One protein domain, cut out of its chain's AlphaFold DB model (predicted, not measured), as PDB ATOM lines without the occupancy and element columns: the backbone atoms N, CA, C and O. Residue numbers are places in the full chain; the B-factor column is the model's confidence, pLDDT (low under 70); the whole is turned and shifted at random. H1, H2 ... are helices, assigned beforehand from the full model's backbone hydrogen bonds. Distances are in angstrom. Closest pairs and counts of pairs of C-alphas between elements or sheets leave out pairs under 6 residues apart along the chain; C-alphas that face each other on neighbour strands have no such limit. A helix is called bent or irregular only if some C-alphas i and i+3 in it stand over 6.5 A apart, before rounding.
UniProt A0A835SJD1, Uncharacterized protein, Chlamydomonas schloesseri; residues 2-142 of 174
ATOM      1  N   GLN A   2      95.570 119.054 108.734       80.75
ATOM      2  CA  GLN A   2      95.399 117.646 108.326       80.75
ATOM      3  C   GLN A   2      96.415 116.677 108.964       80.75
ATOM      4  O   GLN A   2      96.062 115.548 109.275       80.75
ATOM      5  N   VAL A   3      97.647 117.125 109.230       88.44
ATOM      6  CA  VAL A   3      98.706 116.290 109.836       88.44
ATOM      7  C   VAL A   3      98.285 115.700 111.178       88.44
ATOM      8  O   VAL A   3      98.311 114.489 111.356       88.44
ATOM      9  N   LEU A   4      97.815 116.543 112.101       88.56
ATOM     10  CA  LEU A   4      97.360 116.087 113.417       88.56
ATOM     11  C   LEU A   4      96.156 115.143 113.330       88.56
ATOM     12  O   LEU A   4      96.008 114.265 114.172       88.56
ATOM     13  N   ASP A   5      95.314 115.306 112.312       88.25
ATOM     14  CA  ASP A   5      94.153 114.448 112.090       88.25
ATOM     15  C   ASP A   5      94.598 113.041 111.635       88.25
ATOM     16  O   ASP A   5      94.144 112.031 112.183       88.25
ATOM     17  N   HIS A   6      95.556 112.962 110.703       91.50
ATOM     18  CA  HIS A   6      96.164 111.695 110.285       91.50
ATOM     19  C   HIS A   6      96.961 111.031 111.410       91.50
ATOM     20  O   HIS A   6      96.834 109.819 111.603       91.50
ATOM     21  N   LEU A   7      97.711 111.815 112.189       92.12
ATOM     22  CA  LEU A   7      98.463 111.333 113.343       92.12
ATOM     23  C   LEU A   7      97.536 110.786 114.433       92.12
ATOM     24  O   LEU A   7      97.791 109.717 114.980       92.12
ATOM     25  N   HIS A   8      96.424 111.470 114.719       90.31
ATOM     26  CA  HIS A   8      95.438 110.995 115.686       90.31
ATOM     27  C   HIS A   8      94.797 109.670 115.238       90.31
ATOM     28  O   HIS A   8      94.616 108.771 116.060       90.31
ATOM     29  N   ASN A   9      94.499 109.509 113.941       90.94
ATOM     30  CA  ASN A   9      94.015 108.238 113.386       90.94
ATOM     31  C   ASN A   9      95.047 107.107 113.541       90.94
ATOM     32  O   ASN A   9      94.700 106.045 114.058       90.94
ATOM     33  N   LEU A  10      96.313 107.340 113.160       92.12
ATOM     34  CA  LEU A  10      97.381 106.343 113.332       92.12
ATOM     35  C   LEU A  10      97.552 105.967 114.788       92.12
ATOM     36  O   LEU A  10      97.502 104.789 115.123       92.12
ATOM     37  N   ARG A  11      97.694 106.957 115.670       92.75
ATOM     38  CA  ARG A  11      97.816 106.709 117.101       92.75
ATOM     39  C   ARG A  11      96.634 105.890 117.598       92.75
ATOM     40  O   ARG A  11      96.840 104.928 118.321       92.75
ATOM     41  N   GLY A  12      95.405 106.253 117.231       90.62
ATOM     42  CA  GLY A  12      94.194 105.576 117.698       90.62
ATOM     43  C   GLY A  12      94.128 104.090 117.341       90.62
ATOM     44  O   GLY A  12      93.530 103.326 118.092       90.62
ATOM     45  N   LYS A  13      94.753 103.680 116.233       92.94
ATOM     46  CA  LYS A  13      94.691 102.303 115.727       92.94
ATOM     47  C   LYS A  13      95.978 101.505 115.937       92.94
ATOM     48  O   LYS A  13      95.904 100.304 116.150       92.94
ATOM     49  N   ALA A  14      97.140 102.149 115.865       95.56
ATOM     50  CA  ALA A  14      98.437 101.480 115.805       95.56
ATOM     51  C   ALA A  14      99.207 101.495 117.132       95.56
ATOM     52  O   ALA A  14     100.031 100.611 117.330       95.56
ATOM     53  N   ILE A  15      98.954 102.440 118.050       95.50
ATOM     54  CA  ILE A  15      99.807 102.622 119.243       95.50
ATOM     55  C   ILE A  15      99.873 101.386 120.146       95.50
ATOM     56  O   ILE A  15     100.947 100.996 120.594       95.50
ATOM     57  N   GLU A  16      98.724 100.770 120.415       95.62
ATOM     58  CA  GLU A  16      98.623  99.603 121.287       95.62
ATOM     59  C   GLU A  16      99.145  98.337 120.587       95.62
ATOM     60  O   GLU A  16     100.000  97.676 121.173       95.62
ATOM     61  N   PRO A  17      98.763  98.026 119.331       97.50
ATOM     62  CA  PRO A  17      99.390  96.938 118.577       97.50
ATOM     63  C   PRO A  17     100.913  97.062 118.463       97.50
ATOM     64  O   PRO A  17     101.622  96.094 118.729       97.50
ATOM     65  N   LEU A  18     101.423  98.263 118.166       98.25
ATOM     66  CA  LEU A  18     102.858  98.549 118.114       98.25
ATOM     67  C   LEU A  18     103.533  98.239 119.458       98.25
ATOM     68  O   LEU A  18     104.578  97.591 119.488       98.25
ATOM     69  N   PHE A  19     102.931  98.666 120.572       98.19
ATOM     70  CA  PHE A  19     103.440  98.355 121.906       98.19
ATOM     71  C   PHE A  19     103.467  96.849 122.184       98.19
ATOM     72  O   PHE A  19     104.477  96.332 122.662       98.19
ATOM     73  N   LEU A  20     102.373  96.142 121.898       97.75
ATOM     74  CA  LEU A  20     102.259  94.708 122.162       97.75
ATOM     75  C   LEU A  20     103.281  93.910 121.348       97.75
ATOM     76  O   LEU A  20     103.993  93.081 121.916       97.75
ATOM     77  N   ASP A  21     103.418  94.219 120.059       98.00
ATOM     78  CA  ASP A  21     104.412  93.591 119.190       98.00
ATOM     79  C   ASP A  21     105.842  93.894 119.650       98.00
ATOM     80  O   ASP A  21     106.690  92.996 119.666       98.00
ATOM     81  N   PHE A  22     106.121  95.135 120.064       97.94
ATOM     82  CA  PHE A  22     107.440  95.502 120.576       97.94
ATOM     83  C   PHE A  22     107.766  94.754 121.867       97.94
ATOM     84  O   PHE A  22     108.822  94.130 121.975       97.94
ATOM     85  N   ARG A  23     106.832  94.735 122.821       97.50
ATOM     86  CA  ARG A  23     106.962  94.002 124.085       97.50
ATOM     87  C   ARG A  23     107.198  92.512 123.847       97.50
ATOM     88  O   ARG A  23     108.090  91.934 124.465       97.50
ATOM     89  N   SER A  24     106.446  91.892 122.939       97.19
ATOM     90  CA  SER A  24     106.661  90.494 122.556       97.19
ATOM     91  C   SER A  24     108.033  90.279 121.914       97.19
ATOM     92  O   SER A  24     108.715  89.315 122.251       97.19
ATOM     93  N   SER A  25     108.488  91.190 121.050       97.38
ATOM     94  CA  SER A  25     109.831  91.119 120.462       97.38
ATOM     95  C   SER A  25     110.934  91.210 121.517       97.38
ATOM     96  O   SER A  25     111.877  90.418 121.484       97.38
ATOM     97  N   LEU A  26     110.803  92.108 122.495       96.69
ATOM     98  CA  LEU A  26     111.732  92.186 123.623       96.69
ATOM     99  C   LEU A  26     111.762  90.867 124.400       96.69
ATOM    100  O   LEU A  26     112.828  90.315 124.644       96.69
ATOM    101  N   GLN A  27     110.601  90.300 124.732       96.06
ATOM    102  CA  GLN A  27     110.514  89.023 125.452       96.06
ATOM    103  C   GLN A  27     111.136  87.842 124.694       96.06
ATOM    104  O   GLN A  27     111.602  86.887 125.324       96.06
ATOM    105  N   LEU A  28     111.138  87.873 123.360       96.38
ATOM    106  CA  LEU A  28     111.783  86.850 122.537       96.38
ATOM    107  C   LEU A  28     113.310  86.961 122.578       96.38
ATOM    108  O   LEU A  28     113.977  85.931 122.661       96.38
ATOM    109  N   ASN A  29     113.841  88.185 122.555       96.56
ATOM    110  CA  ASN A  29     115.278  88.442 122.429       96.56
ATOM    111  C   ASN A  29     116.002  88.634 123.772       96.56
ATOM    112  O   ASN A  29     117.222  88.510 123.826       96.56
ATOM    113  N   LEU A  30     115.273  88.900 124.859       95.31
ATOM    114  CA  LEU A  30     115.838  89.070 126.196       95.31
ATOM    115  C   LEU A  30     116.313  87.760 126.826       95.31
ATOM    116  O   LEU A  30     115.676  86.704 126.709       95.31
ATOM    117  N   SER A  31     117.367  87.873 127.634       92.19
ATOM    118  CA  SER A  31     117.801  86.808 128.536       92.19
ATOM    119  C   SER A  31     116.685  86.425 129.516       92.19
ATOM    120  O   SER A  31     115.987  87.288 130.051       92.19
ATOM    121  N   ALA A  32     116.533  85.126 129.812       93.00
ATOM    122  CA  ALA A  32     115.432  84.599 130.636       93.00
ATOM    123  C   ALA A  32     115.276  85.307 131.996       93.00
ATOM    124  O   ALA A  32     114.156  85.555 132.433       93.00
ATOM    125  N   GLN A  33     116.390  85.686 132.628       93.44
ATOM    126  CA  GLN A  33     116.407  86.398 133.909       93.44
ATOM    127  C   GLN A  33     115.813  87.820 133.854       93.44
ATOM    128  O   GLN A  33     115.368  88.326 134.880       93.44
ATOM    129  N   HIS A  34     115.796  88.468 132.682       93.25
ATOM    130  CA  HIS A  34     115.321  89.846 132.503       93.25
ATOM    131  C   HIS A  34     113.909  89.930 131.901       93.25
ATOM    132  O   HIS A  34     113.293  90.992 131.948       93.25
ATOM    133  N   LYS A  35     113.348  88.824 131.386       94.69
ATOM    134  CA  LYS A  35     111.982  88.795 130.823       94.69
ATOM    135  C   LYS A  35     110.896  89.303 131.786       94.69
ATOM    136  O   LYS A  35     110.058  90.086 131.327       94.69
ATOM    137  N   PRO A  36     110.925  88.977 133.098       94.00
ATOM    138  CA  PRO A  36     109.920  89.473 134.039       94.00
ATOM    139  C   PRO A  36     109.854  91.003 134.139       94.00
ATOM    140  O   PRO A  36     108.805  91.548 134.471       94.00
ATOM    141  N   LEU A  37     110.946  91.714 133.818       91.81
ATOM    142  CA  LEU A  37     110.977  93.180 133.835       91.81
ATOM    143  C   LEU A  37     110.006  93.769 132.800       91.81
ATOM    144  O   LEU A  37     109.274  94.708 133.096       91.81
ATOM    145  N   VAL A  38     109.966  93.179 131.603       94.81
ATOM    146  CA  VAL A  38     109.134  93.636 130.476       94.81
ATOM    147  C   VAL A  38     107.721  93.041 130.528       94.81
ATOM    148  O   VAL A  38     106.770  93.604 129.980       94.81
ATOM    149  N   GLU A  39     107.533  91.923 131.232       92.56
ATOM    150  CA  GLU A  39     106.206  91.358 131.501       92.56
ATOM    151  C   GLU A  39     105.308  92.306 132.309       92.56
ATOM    152  O   GLU A  39     104.095  92.288 132.117       92.56
ATOM    153  N   GLY A  40     105.868  93.160 133.166       88.12
ATOM    154  CA  GLY A  40     105.083  94.121 133.945       88.12
ATOM    155  C   GLY A  40     104.539  95.305 133.137       88.12
ATOM    156  O   GLY A  40     103.506  95.866 133.504       88.12
ATOM    157  N   CYS A  41     105.193  95.679 132.033       95.69
ATOM    158  CA  CYS A  41     104.869  96.892 131.281       95.69
ATOM    159  C   CYS A  41     103.535  96.763 130.526       95.69
ATOM    160  O   CYS A  41     103.324  95.795 129.790       95.69
ATOM    161  N   GLN A  42     102.658  97.763 130.665       94.38
ATOM    162  CA  GLN A  42     101.348  97.812 129.998       94.38
ATOM    163  C   GLN A  42     101.302  98.788 128.821       94.38
ATOM    164  O   GLN A  42     100.378  98.737 128.015       94.38
ATOM    165  N   ASN A  43     102.276  99.689 128.721       94.69
ATOM    166  CA  ASN A  43     102.391 100.658 127.636       94.69
ATOM    167  C   ASN A  43     103.839 101.176 127.516       94.69
ATOM    168  O   ASN A  43     104.729 100.804 128.287       94.69
ATOM    169  N   PHE A  44     104.067 102.074 126.555       96.50
ATOM    170  CA  PHE A  44     105.367 102.711 126.339       96.50
ATOM    171  C   PHE A  44     105.840 103.597 127.497       96.50
ATOM    172  O   PHE A  44     107.045 103.720 127.689       96.50
ATOM    173  N   PHE A  45     104.938 104.176 128.294       94.69
ATOM    174  CA  PHE A  45     105.318 104.937 129.486       94.69
ATOM    175  C   PHE A  45     105.943 104.025 130.550       94.69
ATOM    176  O   PHE A  45     107.019 104.331 131.062       94.69
ATOM    177  N   ASP A  46     105.336 102.868 130.825       95.69
ATOM    178  CA  ASP A  46     105.893 101.877 131.756       95.69
ATOM    179  C   ASP A  46     107.247 101.357 131.272       95.69
ATOM    180  O   ASP A  46     108.183 101.208 132.060       95.69
ATOM    181  N   LEU A  47     107.361 101.106 129.964       94.88
ATOM    182  CA  LEU A  47     108.608 100.667 129.352       94.88
ATOM    183  C   LEU A  47     109.692 101.747 129.478       94.88
ATOM    184  O   LEU A  47     110.801 101.462 129.918       94.88
ATOM    185  N   ASN A  48     109.371 103.001 129.165       94.50
ATOM    186  CA  ASN A  48     110.315 104.106 129.293       94.50
ATOM    187  C   ASN A  48     110.795 104.289 130.744       94.50
ATOM    188  O   ASN A  48     111.987 104.498 130.985       94.50
ATOM    189  N   ASN A  49     109.894 104.150 131.719       94.75
ATOM    190  CA  ASN A  49     110.248 104.200 133.138       94.75
ATOM    191  C   ASN A  49     111.200 103.064 133.527       94.75
ATOM    192  O   ASN A  49     112.178 103.310 134.233       94.75
ATOM    193  N   LEU A  50     110.960 101.846 133.030       93.75
ATOM    194  CA  LEU A  50     111.868 100.716 133.217       93.75
ATOM    195  C   LEU A  50     113.269 101.035 132.669       93.75
ATOM    196  O   LEU A  50     114.236 100.984 133.430       93.75
ATOM    197  N   PHE A  51     113.380 101.422 131.392       92.94
ATOM    198  CA  PHE A  51     114.664 101.773 130.764       92.94
ATOM    199  C   PHE A  51     115.379 102.899 131.518       92.94
ATOM    200  O   PHE A  51     116.579 102.811 131.771       92.94
ATOM    201  N   THR A  52     114.642 103.928 131.936       92.62
ATOM    202  CA  THR A  52     115.194 105.059 132.689       92.62
ATOM    203  C   THR A  52     115.713 104.626 134.059       92.62
ATOM    204  O   THR A  52     116.811 105.021 134.443       92.62
ATOM    205  N   SER A  53     114.973 103.780 134.784       91.75
ATOM    206  CA  SER A  53     115.378 103.296 136.113       91.75
ATOM    207  C   SER A  53     116.640 102.427 136.100       91.75
ATOM    208  O   SER A  53     117.352 102.361 137.099       91.75
ATOM    209  N   LEU A  54     116.926 101.781 134.967       90.81
ATOM    210  CA  LEU A  54     118.085 100.907 134.780       90.81
ATOM    211  C   LEU A  54     119.270 101.616 134.103       90.81
ATOM    212  O   LEU A  54     120.343 101.016 133.964       90.81
ATOM    213  N   ARG A  55     119.085 102.873 133.676       86.19
ATOM    214  CA  ARG A  55     120.087 103.671 132.964       86.19
ATOM    215  C   ARG A  55     121.342 103.850 133.829       86.19
ATOM    216  O   ARG A  55     121.256 104.032 135.039       86.19
ATOM    217  N   GLY A  56     122.515 103.818 133.192       74.88
ATOM    218  CA  GLY A  56     123.814 103.958 133.869       74.88
ATOM    219  C   GLY A  56     124.749 102.750 133.749       74.88
ATOM    220  O   GLY A  56     125.570 102.538 134.634       74.88
ATOM    221  N   GLY A  57     124.631 101.958 132.676       70.25
ATOM    222  CA  GLY A  57     125.547 100.843 132.391       70.25
ATOM    223  C   GLY A  57     125.245  99.562 133.168       70.25
ATOM    224  O   GLY A  57     126.128  98.729 133.362       70.25
ATOM    225  N   SER A  58     124.011  99.392 133.659       86.50
ATOM    226  CA  SER A  58     123.607  98.097 134.204       86.50
ATOM    227  C   SER A  58     123.541  97.056 133.082       86.50
ATOM    228  O   SER A  58     123.054  97.342 131.988       86.50
ATOM    229  N   ALA A  59     123.967  95.823 133.366       89.31
ATOM    230  CA  ALA A  59     123.888  94.723 132.401       89.31
ATOM    231  C   ALA A  59     122.448  94.481 131.901       89.31
ATOM    232  O   ALA A  59     122.244  94.072 130.764       89.31
ATOM    233  N   ALA A  60     121.442  94.768 132.736       90.88
ATOM    234  CA  ALA A  60     120.036  94.687 132.352       90.88
ATOM    235  C   ALA A  60     119.642  95.762 131.326       90.88
ATOM    236  O   ALA A  60     118.896  95.465 130.398       90.88
ATOM    237  N   TYR A  61     120.145  96.995 131.463       93.75
ATOM    238  CA  TYR A  61     119.890  98.068 130.499       93.75
ATOM    239  C   TYR A  61     120.526  97.777 129.136       93.75
ATOM    240  O   TYR A  61     119.871  97.946 128.112       93.75
ATOM    241  N   GLU A  62     121.766  97.283 129.117       93.25
ATOM    242  CA  GLU A  62     122.443  96.895 127.872       93.25
ATOM    243  C   GLU A  62     121.721  95.741 127.162       93.25
ATOM    244  O   GLU A  62     121.508  95.797 125.950       93.25
ATOM    245  N   ASP A  63     121.281  94.725 127.911       94.62
ATOM    246  CA  ASP A  63     120.516  93.596 127.365       94.62
ATOM    247  C   ASP A  63     119.153  94.045 126.809       94.62
ATOM    248  O   ASP A  63     118.728  93.589 125.751       94.62
ATOM    249  N   LEU A  64     118.488  94.997 127.475       95.00
ATOM    250  CA  LEU A  64     117.240  95.602 127.000       95.00
ATOM    251  C   LEU A  64     117.424  96.388 125.696       95.00
ATOM    252  O   LEU A  64     116.627  96.222 124.769       95.00
ATOM    253  N   LEU A  65     118.466  97.221 125.601       95.00
ATOM    254  CA  LEU A  65     118.779  97.958 124.373       95.00
ATOM    255  C   LEU A  65     119.068  96.992 123.221       95.00
ATOM    256  O   LEU A  65     118.445  97.095 122.166       95.00
ATOM    257  N   LYS A  66     119.914  95.987 123.456       95.81
ATOM    258  CA  LYS A  66     120.233  94.967 122.456       95.81
ATOM    259  C   LYS A  66     119.003  94.175 122.009       95.81
ATOM    260  O   LYS A  66     118.804  93.944 120.822       95.81
ATOM    261  N   ALA A  67     118.125  93.793 122.937       96.94
ATOM    262  CA  ALA A  67     116.883  93.093 122.608       96.94
ATOM    263  C   ALA A  67     115.901  93.948 121.781       96.94
ATOM    264  O   ALA A  67     114.981  93.400 121.166       96.94
ATOM    265  N   SER A  68     116.085  95.272 121.765       97.19
ATOM    266  CA  SER A  68     115.262  96.212 120.998       97.19
ATOM    267  C   SER A  68     115.693  96.298 119.529       97.19
ATOM    268  O   SER A  68     114.854  96.592 118.674       97.19
ATOM    269  N   GLU A  69     116.963  96.004 119.225       97.75
ATOM    270  CA  GLU A  69     117.560  96.136 117.885       97.75
ATOM    271  C   GLU A  69     116.775  95.380 116.803       97.75
ATOM    272  O   GLU A  69     116.368  96.027 115.838       97.75
ATOM    273  N   PRO A  70     116.420  94.083 116.956       97.75
ATOM    274  CA  PRO A  70     115.749  93.351 115.879       97.75
ATOM    275  C   PRO A  70     114.375  93.926 115.527       97.75
ATOM    276  O   PRO A  70     113.929  93.845 114.383       97.75
ATOM    277  N   PHE A  71     113.676  94.499 116.512       97.94
ATOM    278  CA  PHE A  71     112.396  95.151 116.267       97.94
ATOM    279  C   PHE A  71     112.587  96.462 115.509       97.94
ATOM    280  O   PHE A  71     111.879  96.715 114.534       97.94
ATOM    281  N   CYS A  72     113.555  97.269 115.946       97.81
ATOM    282  CA  CYS A  72     113.861  98.542 115.315       97.81
ATOM    283  C   CYS A  72     114.314  98.333 113.866       97.81
ATOM    284  O   CYS A  72     113.763  98.956 112.969       97.81
ATOM    285  N   GLU A  73     115.196  97.368 113.604       97.38
ATOM    286  CA  GLU A  73     115.609  96.998 112.246       97.38
ATOM    287  C   GLU A  73     114.436  96.495 111.399       97.38
ATOM    288  O   GLU A  73     114.245  96.924 110.260       97.38
ATOM    289  N   LYS A  74     113.598  95.607 111.955       97.00
ATOM    290  CA  LYS A  74     112.444  95.054 111.233       97.00
ATOM    291  C   LYS A  74     111.493  96.146 110.767       97.00
ATOM    292  O   LYS A  74     110.890  95.984 109.706       97.00
ATOM    293  N   TYR A  75     111.293  97.197 111.553       96.19
ATOM    294  CA  TYR A  75     110.322  98.252 111.271       96.19
ATOM    295  C   TYR A  75     110.956  99.573 110.829       96.19
ATOM    296  O   TYR A  75     110.207 100.515 110.613       96.19
ATOM    297  N   ASP A  76     112.273  99.616 110.619       95.75
ATOM    298  CA  ASP A  76     113.018 100.834 110.277       95.75
ATOM    299  C   ASP A  76     112.772 101.964 111.295       95.75
ATOM    300  O   ASP A  76     112.239 103.023 110.979       95.75
ATOM    301  N   LEU A  77     113.039 101.674 112.572       95.94
ATOM    302  CA  LEU A  77     112.782 102.578 113.693       95.94
ATOM    303  C   LEU A  77     114.084 103.098 114.283       95.94
ATOM    304  O   LEU A  77     115.046 102.351 114.470       95.94
ATOM    305  N   VAL A  78     114.064 104.362 114.688       95.25
ATOM    306  CA  VAL A  78     115.129 104.942 115.503       95.25
ATOM    307  C   VAL A  78     115.129 104.279 116.884       95.25
ATOM    308  O   VAL A  78     114.082 104.084 117.507       95.25
ATOM    309  N   MET A  79     116.319 103.931 117.376       95.25
ATOM    310  CA  MET A  79     116.483 103.414 118.735       95.25
ATOM    311  C   MET A  79     115.938 104.421 119.758       95.25
ATOM    312  O   MET A  79     116.045 105.627 119.569       95.25
ATOM    313  N   GLU A  80     115.358 103.929 120.852       94.44
ATOM    314  CA  GLU A  80     114.732 104.763 121.886       94.44
ATOM    315  C   GLU A  80     113.492 105.571 121.428       94.44
ATOM    316  O   GLU A  80     113.038 106.442 122.169       94.44
ATOM    317  N   PHE A  81     112.854 105.258 120.285       96.75
ATOM    318  CA  PHE A  81     111.621 105.943 119.834       96.75
ATOM    319  C   PHE A  81     110.525 106.025 120.919       96.75
ATOM    320  O   PHE A  81     109.795 107.012 121.015       96.75
ATOM    321  N   TRP A  82     110.440 105.012 121.787       95.12
ATOM    322  CA  TRP A  82     109.475 104.929 122.889       95.12
ATOM    323  C   TRP A  82     109.626 106.035 123.940       95.12
ATOM    324  O   TRP A  82     108.656 106.346 124.632       95.12
ATOM    325  N   VAL A  83     110.811 106.643 124.073       95.38
ATOM    326  CA  VAL A  83     111.068 107.738 125.025       95.38
ATOM    327  C   VAL A  83     110.155 108.932 124.732       95.38
ATOM    328  O   VAL A  83     109.716 109.631 125.643       95.38
ATOM    329  N   GLN A  84     109.809 109.130 123.461       96.12
ATOM    330  CA  GLN A  84     108.988 110.240 122.991       96.12
ATOM    331  C   GLN A  84     107.473 109.984 123.097       96.12
ATOM    332  O   GLN A  84     106.667 110.804 122.655       96.12
ATOM    333  N   PHE A  85     107.050 108.876 123.717       95.00
ATOM    334  CA  PHE A  85     105.633 108.547 123.889       95.00
ATOM    335  C   PHE A  85     104.836 109.658 124.590       95.00
ATOM    336  O   PHE A  85     103.732 109.986 124.156       95.00
ATOM    337  N   THR A  86     105.385 110.269 125.644       93.19
ATOM    338  CA  THR A  86     104.702 111.362 126.355       93.19
ATOM    339  C   THR A  86     104.544 112.597 125.469       93.19
ATOM    340  O   THR A  86     103.449 113.146 125.402       93.19
ATOM    341  N   ALA A  87     105.584 112.968 124.714       94.06
ATOM    342  CA  ALA A  87     105.519 114.092 123.779       94.06
ATOM    343  C   ALA A  87     104.448 113.868 122.696       94.06
ATOM    344  O   ALA A  87     103.659 114.768 122.409       94.06
ATOM    345  N   LEU A  88     104.342 112.646 122.156       93.69
ATOM    346  CA  LEU A  88     103.256 112.279 121.243       93.69
ATOM    347  C   LEU A  88     101.878 112.476 121.895       93.69
ATOM    348  O   LEU A  88     100.970 113.010 121.257       93.69
ATOM    349  N   MET A  89     101.702 112.021 123.139       90.88
ATOM    350  CA  MET A  89     100.426 112.120 123.856       90.88
ATOM    351  C   MET A  89     100.028 113.577 124.129       90.88
ATOM    352  O   MET A  89      98.852 113.915 123.982       90.88
ATOM    353  N   ASP A  90     100.992 114.444 124.439       90.44
ATOM    354  CA  ASP A  90     100.760 115.875 124.653       90.44
ATOM    355  C   ASP A  90     100.334 116.587 123.357       90.44
ATOM    356  O   ASP A  90      99.396 117.390 123.371       90.44
ATOM    357  N   LEU A  91     100.940 116.234 122.215       88.00
ATOM    358  CA  LEU A  91     100.584 116.795 120.903       88.00
ATOM    359  C   LEU A  91      99.121 116.533 120.517       88.00
ATOM    360  O   LEU A  91      98.458 117.388 119.924       88.00
ATOM    361  N   ILE A  92      98.603 115.350 120.848       80.12
ATOM    362  CA  ILE A  92      97.262 114.912 120.434       80.12
ATOM    363  C   ILE A  92      96.171 115.204 121.470       80.12
ATOM    364  O   ILE A  92      94.995 115.243 121.106       80.12
ATOM    365  N   TYR A  93      96.532 115.452 122.736       74.69
ATOM    366  CA  TYR A  93      95.585 115.735 123.824       74.69
ATOM    367  C   TYR A  93      94.638 116.906 123.502       74.69
ATOM    368  O   TYR A  93      93.486 116.939 123.935       74.69
ATOM    369  N   MET A  94      95.085 117.845 122.666       63.00
ATOM    370  CA  MET A  94      94.326 119.038 122.286       63.00
ATOM    371  C   MET A  94      93.208 118.782 121.252       63.00
ATOM    372  O   MET A  94      92.480 119.717 120.907       63.00
ATOM    373  N   ARG A  95      93.028 117.552 120.737       61.06
ATOM    374  CA  ARG A  95      92.036 117.247 119.685       61.06
ATOM    375  C   ARG A  95      91.204 115.994 119.959       61.06
ATOM    376  O   ARG A  95      91.608 114.883 119.659       61.06
ATOM    377  N   ASN A  96      89.950 116.198 120.360       53.22
ATOM    378  CA  ASN A  96      88.926 115.147 120.464       53.22
ATOM    379  C   ASN A  96      88.189 114.883 119.134       53.22
ATOM    380  O   ASN A  96      86.960 114.797 119.110       53.22
ATOM    381  N   ARG A  97      88.898 114.811 118.001       58.78
ATOM    382  CA  ARG A  97      88.259 114.462 116.722       58.78
ATOM    383  C   ARG A  97      88.705 113.087 116.269       58.78
ATOM    384  O   ARG A  97      89.864 112.865 115.947       58.78
ATOM    385  N   GLU A  98      87.745 112.172 116.228       58.34
ATOM    386  CA  GLU A  98      87.916 110.887 115.573       58.34
ATOM    387  C   GLU A  98      87.947 111.125 114.058       58.34
ATOM    388  O   GLU A  98      86.999 111.653 113.474       58.34
ATOM    389  N   VAL A  99      89.076 110.809 113.429       64.00
ATOM    390  CA  VAL A  99      89.280 110.987 111.990       64.00
ATOM    391  C   VAL A  99      89.167 109.614 111.360       64.00
ATOM    392  O   VAL A  99      90.017 108.752 111.563       64.00
ATOM    393  N   HIS A 100      88.092 109.389 110.615       67.88
ATOM    394  CA  HIS A 100      87.802 108.095 110.006       67.88
ATOM    395  C   HIS A 100      88.459 107.975 108.621       67.88
ATOM    396  O   HIS A 100      87.763 107.923 107.612       67.88
ATOM    397  N   CYS A 101      89.790 107.944 108.566       81.88
ATOM    398  CA  CYS A 101      90.529 107.563 107.354       81.88
ATOM    399  C   CYS A 101      91.207 106.198 107.543       81.88
ATOM    400  O   CYS A 101      91.285 105.693 108.671       81.88
ATOM    401  N   SER A 102      91.619 105.558 106.448       91.75
ATOM    402  CA  SER A 102      92.330 104.276 106.518       91.75
ATOM    403  C   SER A 102      93.686 104.454 107.217       91.75
ATOM    404  O   SER A 102      94.216 105.566 107.301       91.75
ATOM    405  N   VAL A 103      94.221 103.382 107.801       93.12
ATOM    406  CA  VAL A 103      95.582 103.386 108.356       93.12
ATOM    407  C   VAL A 103      96.593 103.616 107.247       93.12
ATOM    408  O   VAL A 103      97.526 104.381 107.464       93.12
ATOM    409  N   ASP A 104      96.380 103.012 106.078       93.94
ATOM    410  CA  ASP A 104      97.263 103.161 104.918       93.94
ATOM    411  C   ASP A 104      97.387 104.634 104.493       93.94
ATOM    412  O   ASP A 104      98.488 105.179 104.452       93.94
ATOM    413  N   ASP A 105      96.257 105.329 104.310       93.62
ATOM    414  CA  ASP A 105      96.249 106.751 103.939       93.62
ATOM    415  C   ASP A 105      96.983 107.609 104.971       93.62
ATOM    416  O   ASP A 105      97.788 108.471 104.615       93.62
ATOM    417  N   SER A 106      96.720 107.385 106.264       94.44
ATOM    418  CA  SER A 106      97.407 108.145 107.304       94.44
ATOM    419  C   SER A 106      98.891 107.813 107.401       94.44
ATOM    420  O   SER A 106      99.675 108.727 107.629       94.44
ATOM    421  N   ALA A 107      99.285 106.547 107.259       95.19
ATOM    422  CA  ALA A 107     100.684 106.132 107.311       95.19
ATOM    423  C   ALA A 107     101.471 106.770 106.167       95.19
ATOM    424  O   ALA A 107     102.502 107.389 106.412       95.19
ATOM    425  N   ASN A 108     100.933 106.718 104.947       94.50
ATOM    426  CA  ASN A 108     101.547 107.326 103.769       94.50
ATOM    427  C   ASN A 108     101.628 108.853 103.899       94.50
ATOM    428  O   ASN A 108     102.668 109.450 103.618       94.50
ATOM    429  N   PHE A 109     100.562 109.495 104.386       94.62
ATOM    430  CA  PHE A 109     100.565 110.938 104.616       94.62
ATOM    431  C   PHE A 109     101.616 111.341 105.662       94.62
ATOM    432  O   PHE A 109     102.404 112.253 105.417       94.62
ATOM    433  N   ILE A 110     101.655 110.668 106.814       95.00
ATOM    434  CA  ILE A 110     102.613 110.986 107.881       95.00
ATOM    435  C   ILE A 110     104.045 110.660 107.459       95.00
ATOM    436  O   ILE A 110     104.930 111.459 107.730       95.00
ATOM    437  N   SER A 111     104.275 109.578 106.717       94.06
ATOM    438  CA  SER A 111     105.591 109.294 106.136       94.06
ATOM    439  C   SER A 111     106.068 110.446 105.242       94.06
ATOM    440  O   SER A 111     107.188 110.912 105.415       94.06
ATOM    441  N   SER A 112     105.199 111.009 104.392       93.56
ATOM    442  CA  SER A 112     105.562 112.172 103.561       93.56
ATOM    443  C   SER A 112     105.821 113.463 104.356       93.56
ATOM    444  O   SER A 112     106.545 114.345 103.898       93.56
ATOM    445  N   VAL A 113     105.219 113.584 105.545       92.50
ATOM    446  CA  VAL A 113     105.494 114.665 106.505       92.50
ATOM    447  C   VAL A 113     106.867 114.461 107.143       92.50
ATOM    448  O   VAL A 113     107.609 115.429 107.300       92.50
ATOM    449  N   CYS A 114     107.217 113.212 107.460       90.12
ATOM    450  CA  CYS A 114     108.512 112.852 108.027       90.12
ATOM    451  C   CYS A 114     109.686 113.124 107.065       90.12
ATOM    452  O   CYS A 114     110.785 113.436 107.512       90.12
ATOM    453  N   ASP A 115     109.438 113.141 105.752       89.94
ATOM    454  CA  ASP A 115     110.432 113.548 104.748       89.94
ATOM    455  C   ASP A 115     110.724 115.068 104.740       89.94
ATOM    456  O   ASP A 115     111.633 115.527 104.043       89.94
ATOM    457  N   GLN A 116     109.950 115.878 105.475       90.12
ATOM    458  CA  GLN A 116     110.031 117.346 105.471       90.12
ATOM    459  C   GLN A 116     110.059 117.937 106.897       90.12
ATOM    460  O   GLN A 116     109.187 118.738 107.246       90.12
ATOM    461  N   PRO A 117     111.062 117.602 107.733       84.75
ATOM    462  CA  PRO A 117     111.097 117.996 109.146       84.75
ATOM    463  C   PRO A 117     111.043 119.507 109.378       84.75
ATOM    464  O   PRO A 117     110.345 119.979 110.273       84.75
ATOM    465  N   GLU A 118     111.695 120.291 108.520       89.50
ATOM    466  CA  GLU A 118     111.721 121.755 108.639       89.50
ATOM    467  C   GLU A 118     110.340 122.410 108.453       89.50
ATOM    468  O   GLU A 118     110.117 123.527 108.918       89.50
ATOM    469  N   ALA A 119     109.401 121.724 107.792       90.00
ATOM    470  CA  ALA A 119     108.051 122.231 107.561       90.00
ATOM    471  C   ALA A 119     107.108 122.018 108.760       90.00
ATOM    472  O   ALA A 119     106.052 122.655 108.807       90.00
ATOM    473  N   PHE A 120     107.478 121.156 109.717       89.69
ATOM    474  CA  PHE A 120     106.634 120.761 110.853       89.69
ATOM    475  C   PHE A 120     107.399 120.768 112.188       89.69
ATOM    476  O   PHE A 120     107.444 119.749 112.888       89.69
ATOM    477  N   PRO A 121     107.992 121.913 112.584       89.69
ATOM    478  CA  PRO A 121     108.806 122.016 113.796       89.69
ATOM    479  C   PRO A 121     108.025 121.704 115.082       89.69
ATOM    480  O   PRO A 121     108.617 121.354 116.098       89.69
ATOM    481  N   GLU A 122     106.695 121.805 115.067       88.38
ATOM    482  CA  GLU A 122     105.853 121.450 116.208       88.38
ATOM    483  C   GLU A 122     105.883 119.956 116.562       88.38
ATOM    484  O   GLU A 122     105.499 119.595 117.672       88.38
ATOM    485  N   LEU A 123     106.322 119.087 115.648       91.50
ATOM    486  CA  LEU A 123     106.364 117.636 115.855       91.50
ATOM    487  C   LEU A 123     107.728 117.136 116.353       91.50
ATOM    488  O   LEU A 123     107.834 115.970 116.729       91.50
ATOM    489  N   ASP A 124     108.749 117.996 116.372       91.75
ATOM    490  CA  ASP A 124     110.160 117.648 116.602       91.75
ATOM    491  C   ASP A 124     110.377 116.797 117.870       91.75
ATOM    492  O   ASP A 124     111.052 115.770 117.858       91.75
ATOM    493  N   GLN A 125     109.691 117.140 118.964       93.31
ATOM    494  CA  GLN A 125     109.823 116.426 120.242       93.31
ATOM    495  C   GLN A 125     109.245 115.001 120.237       93.31
ATOM    496  O   GLN A 125     109.547 114.220 121.141       93.31
ATOM    497  N   ALA A 126     108.403 114.665 119.258       95.25
ATOM    498  CA  ALA A 126     107.746 113.367 119.128       95.25
ATOM    499  C   ALA A 126     108.111 112.624 117.834       95.25
ATOM    500  O   ALA A 126     107.488 111.609 117.515       95.25
ATOM    501  N   TRP A 127     109.093 113.132 117.089       95.44
ATOM    502  CA  TRP A 127     109.377 112.730 115.719       95.44
ATOM    503  C   TRP A 127     109.615 111.226 115.542       95.44
ATOM    504  O   TRP A 127     108.917 110.583 114.762       95.44
ATOM    505  N   ALA A 128     110.508 110.632 116.336       96.38
ATOM    506  CA  ALA A 128     110.837 109.210 116.248       96.38
ATOM    507  C   ALA A 128     109.626 108.320 116.572       96.38
ATOM    508  O   ALA A 128     109.439 107.255 115.983       96.38
ATOM    509  N   MET A 129     108.766 108.759 117.496       97.44
ATOM    510  CA  MET A 129     107.530 108.043 117.814       97.44
ATOM    511  C   MET A 129     106.491 108.163 116.686       97.44
ATOM    512  O   MET A 129     105.752 107.213 116.420       97.44
ATOM    513  N   ILE A 130     106.424 109.319 116.021       97.06
ATOM    514  CA  ILE A 130     105.551 109.562 114.865       97.06
ATOM    515  C   ILE A 130     105.988 108.698 113.676       97.06
ATOM    516  O   ILE A 130     105.150 108.009 113.091       97.06
ATOM    517  N   GLU A 131     107.287 108.665 113.377       96.81
ATOM    518  CA  GLU A 131     107.875 107.782 112.363       96.81
ATOM    519  C   GLU A 131     107.587 106.314 112.679       96.81
ATOM    520  O   GLU A 131     107.144 105.566 111.808       96.81
ATOM    521  N   ALA A 132     107.715 105.907 113.946       97.88
ATOM    522  CA  ALA A 132     107.406 104.540 114.343       97.88
ATOM    523  C   ALA A 132     105.943 104.151 114.103       97.88
ATOM    524  O   ALA A 132     105.665 103.038 113.648       97.88
ATOM    525  N   LEU A 133     105.002 105.066 114.350       97.31
ATOM    526  CA  LEU A 133     103.594 104.843 114.028       97.31
ATOM    527  C   LEU A 133     103.351 104.743 112.520       97.31
ATOM    528  O   LEU A 133     102.545 103.910 112.104       97.31
ATOM    529  N   ALA A 134     104.022 105.564 111.711       97.25
ATOM    530  CA  ALA A 134     103.896 105.517 110.257       97.25
ATOM    531  C   ALA A 134     104.468 104.211 109.686       97.25
ATOM    532  O   ALA A 134     103.770 103.501 108.961       97.25
ATOM    533  N   ASN A 135     105.683 103.833 110.087       97.81
ATOM    534  CA  ASN A 135     106.367 102.648 109.573       97.81
ATOM    535  C   ASN A 135     105.669 101.352 109.995       97.81
ATOM    536  O   ASN A 135     105.441 100.458 109.174       97.81
ATOM    537  N   TYR A 136     105.262 101.250 111.263       98.12
ATOM    538  CA  TYR A 136     104.467 100.114 111.728       98.12
ATOM    539  C   TYR A 136     103.075 100.102 111.085       98.12
ATOM    540  O   TYR A 136     102.621  99.056 110.617       98.12
ATOM    541  N   GLY A 137     102.415 101.263 111.025       96.94
ATOM    542  CA  GLY A 137     101.096 101.426 110.422       96.94
ATOM    543  C   GLY A 137     101.067 100.980 108.964       96.94
ATOM    544  O   GLY A 137     100.193 100.202 108.598       96.94
ATOM    545  N   SER A 138     102.055 101.381 108.161       96.75
ATOM    546  CA  SER A 138     102.181 100.982 106.756       96.75
ATOM    547  C   SER A 138     102.318  99.461 106.605       96.75
ATOM    548  O   SER A 138     101.577  98.837 105.844       96.75
ATOM    549  N   LYS A 139     103.185  98.816 107.404       97.00
ATOM    550  CA  LYS A 139     103.387  97.355 107.330       97.00
ATOM    551  C   LYS A 139     102.169  96.537 107.760       97.00
ATOM    552  O   LYS A 139     102.037  95.392 107.333       97.00
ATOM    553  N   HIS A 140     101.290  97.107 108.584       97.44
ATOM    554  CA  HIS A 140     100.139  96.407 109.167       97.44
ATOM    555  C   HIS A 140      98.783  97.008 108.788       97.44
ATOM    556  O   HIS A 140      97.769  96.637 109.384       97.44
ATOM    557  N   ALA A 141      98.730  97.896 107.791       95.81
ATOM    558  CA  ALA A 141      97.554  98.715 107.496       95.81
ATOM    559  C   ALA A 141      96.269  97.890 107.353       95.81
ATOM    560  O   ALA A 141      95.289  98.134 108.058       95.81
ATOM    561  N   SER A 142      96.306  96.833 106.535       95.31
ATOM    562  CA  SER A 142      95.163  95.938 106.313       95.31
ATOM    563  C   SER A 142      94.641  95.294 107.601       95.31
ATOM    564  O   SER A 142      93.430  95.206 107.804       95.31
TER     565      SER A 142
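AT A GLANCE: This is residues 2 to 142 of the 174 residues of an uncharacterized protein of Chlamydomonas schloesseri (UniProt A0A835SJD1). Look for two groups of helices strung along one long bent helix, H1: its arm H1a packs with the hairpin H6 and H7 at one end, and its arm H1b packs with H2 and H4 at the other. H3 makes a hairpin with H4, and H5 bridges the groups, touching H3 and H7. The 141 printed residues, with seven named helices, H1 to H7 in chain order, and no named strand, are all helix in class. The whole is compact, with a radius of gyration of the C-alphas of 15.3 A and spans of 45 by 30 by 26 A.

HOW THE PARTS SIT: Begin at H1, residues 2 to 29, one helix by its hydrogen bonds but bent, with C-alphas 13 and 16 7.3 A apart; H1a, residues 2 to 13, and H1b, residues 16 to 29, stand at a steep tilt of 56 degrees. H1a touches H6, residues 103 to 114, closest at the C-alphas of His 6 and Ser 106, 4.8 A. H7, residues 121 to 142, has a kink of 75 degrees near residue 128; its closest C-alphas to H6 are Ala 134 and Ala 107, 4.4 A. H7, with residues 123 to 132 alone, touches H5, residues 81 to 93, about perpendicular at 79 degrees, closest at the C-alphas of Ala 128 and Phe 81, 4.9 A. H1b touches H4, residues 59 to 75, closest at the C-alphas of Asn 29 and Ala 67, 4.9 A. Every O i to N i+4 pair is within hydrogen-bond range in H1a, H1b, H2 (residues 35 to 39), H3 (residues 44 to 54) and H6; H4 has 11 of 13, H5 6 of 9, H7 13 of 18.

IN THESE COORDINATES: Find C-alpha 2 at (95.399, 117.646, 108.326), where H1a begins, and C-alpha 142 at (95.163, 95.938, 106.313), where H7 ends after 30.4 A.

THE WHOLE: The printed part has no cut and no long link; confidence is under 70 at residues 94 to 100.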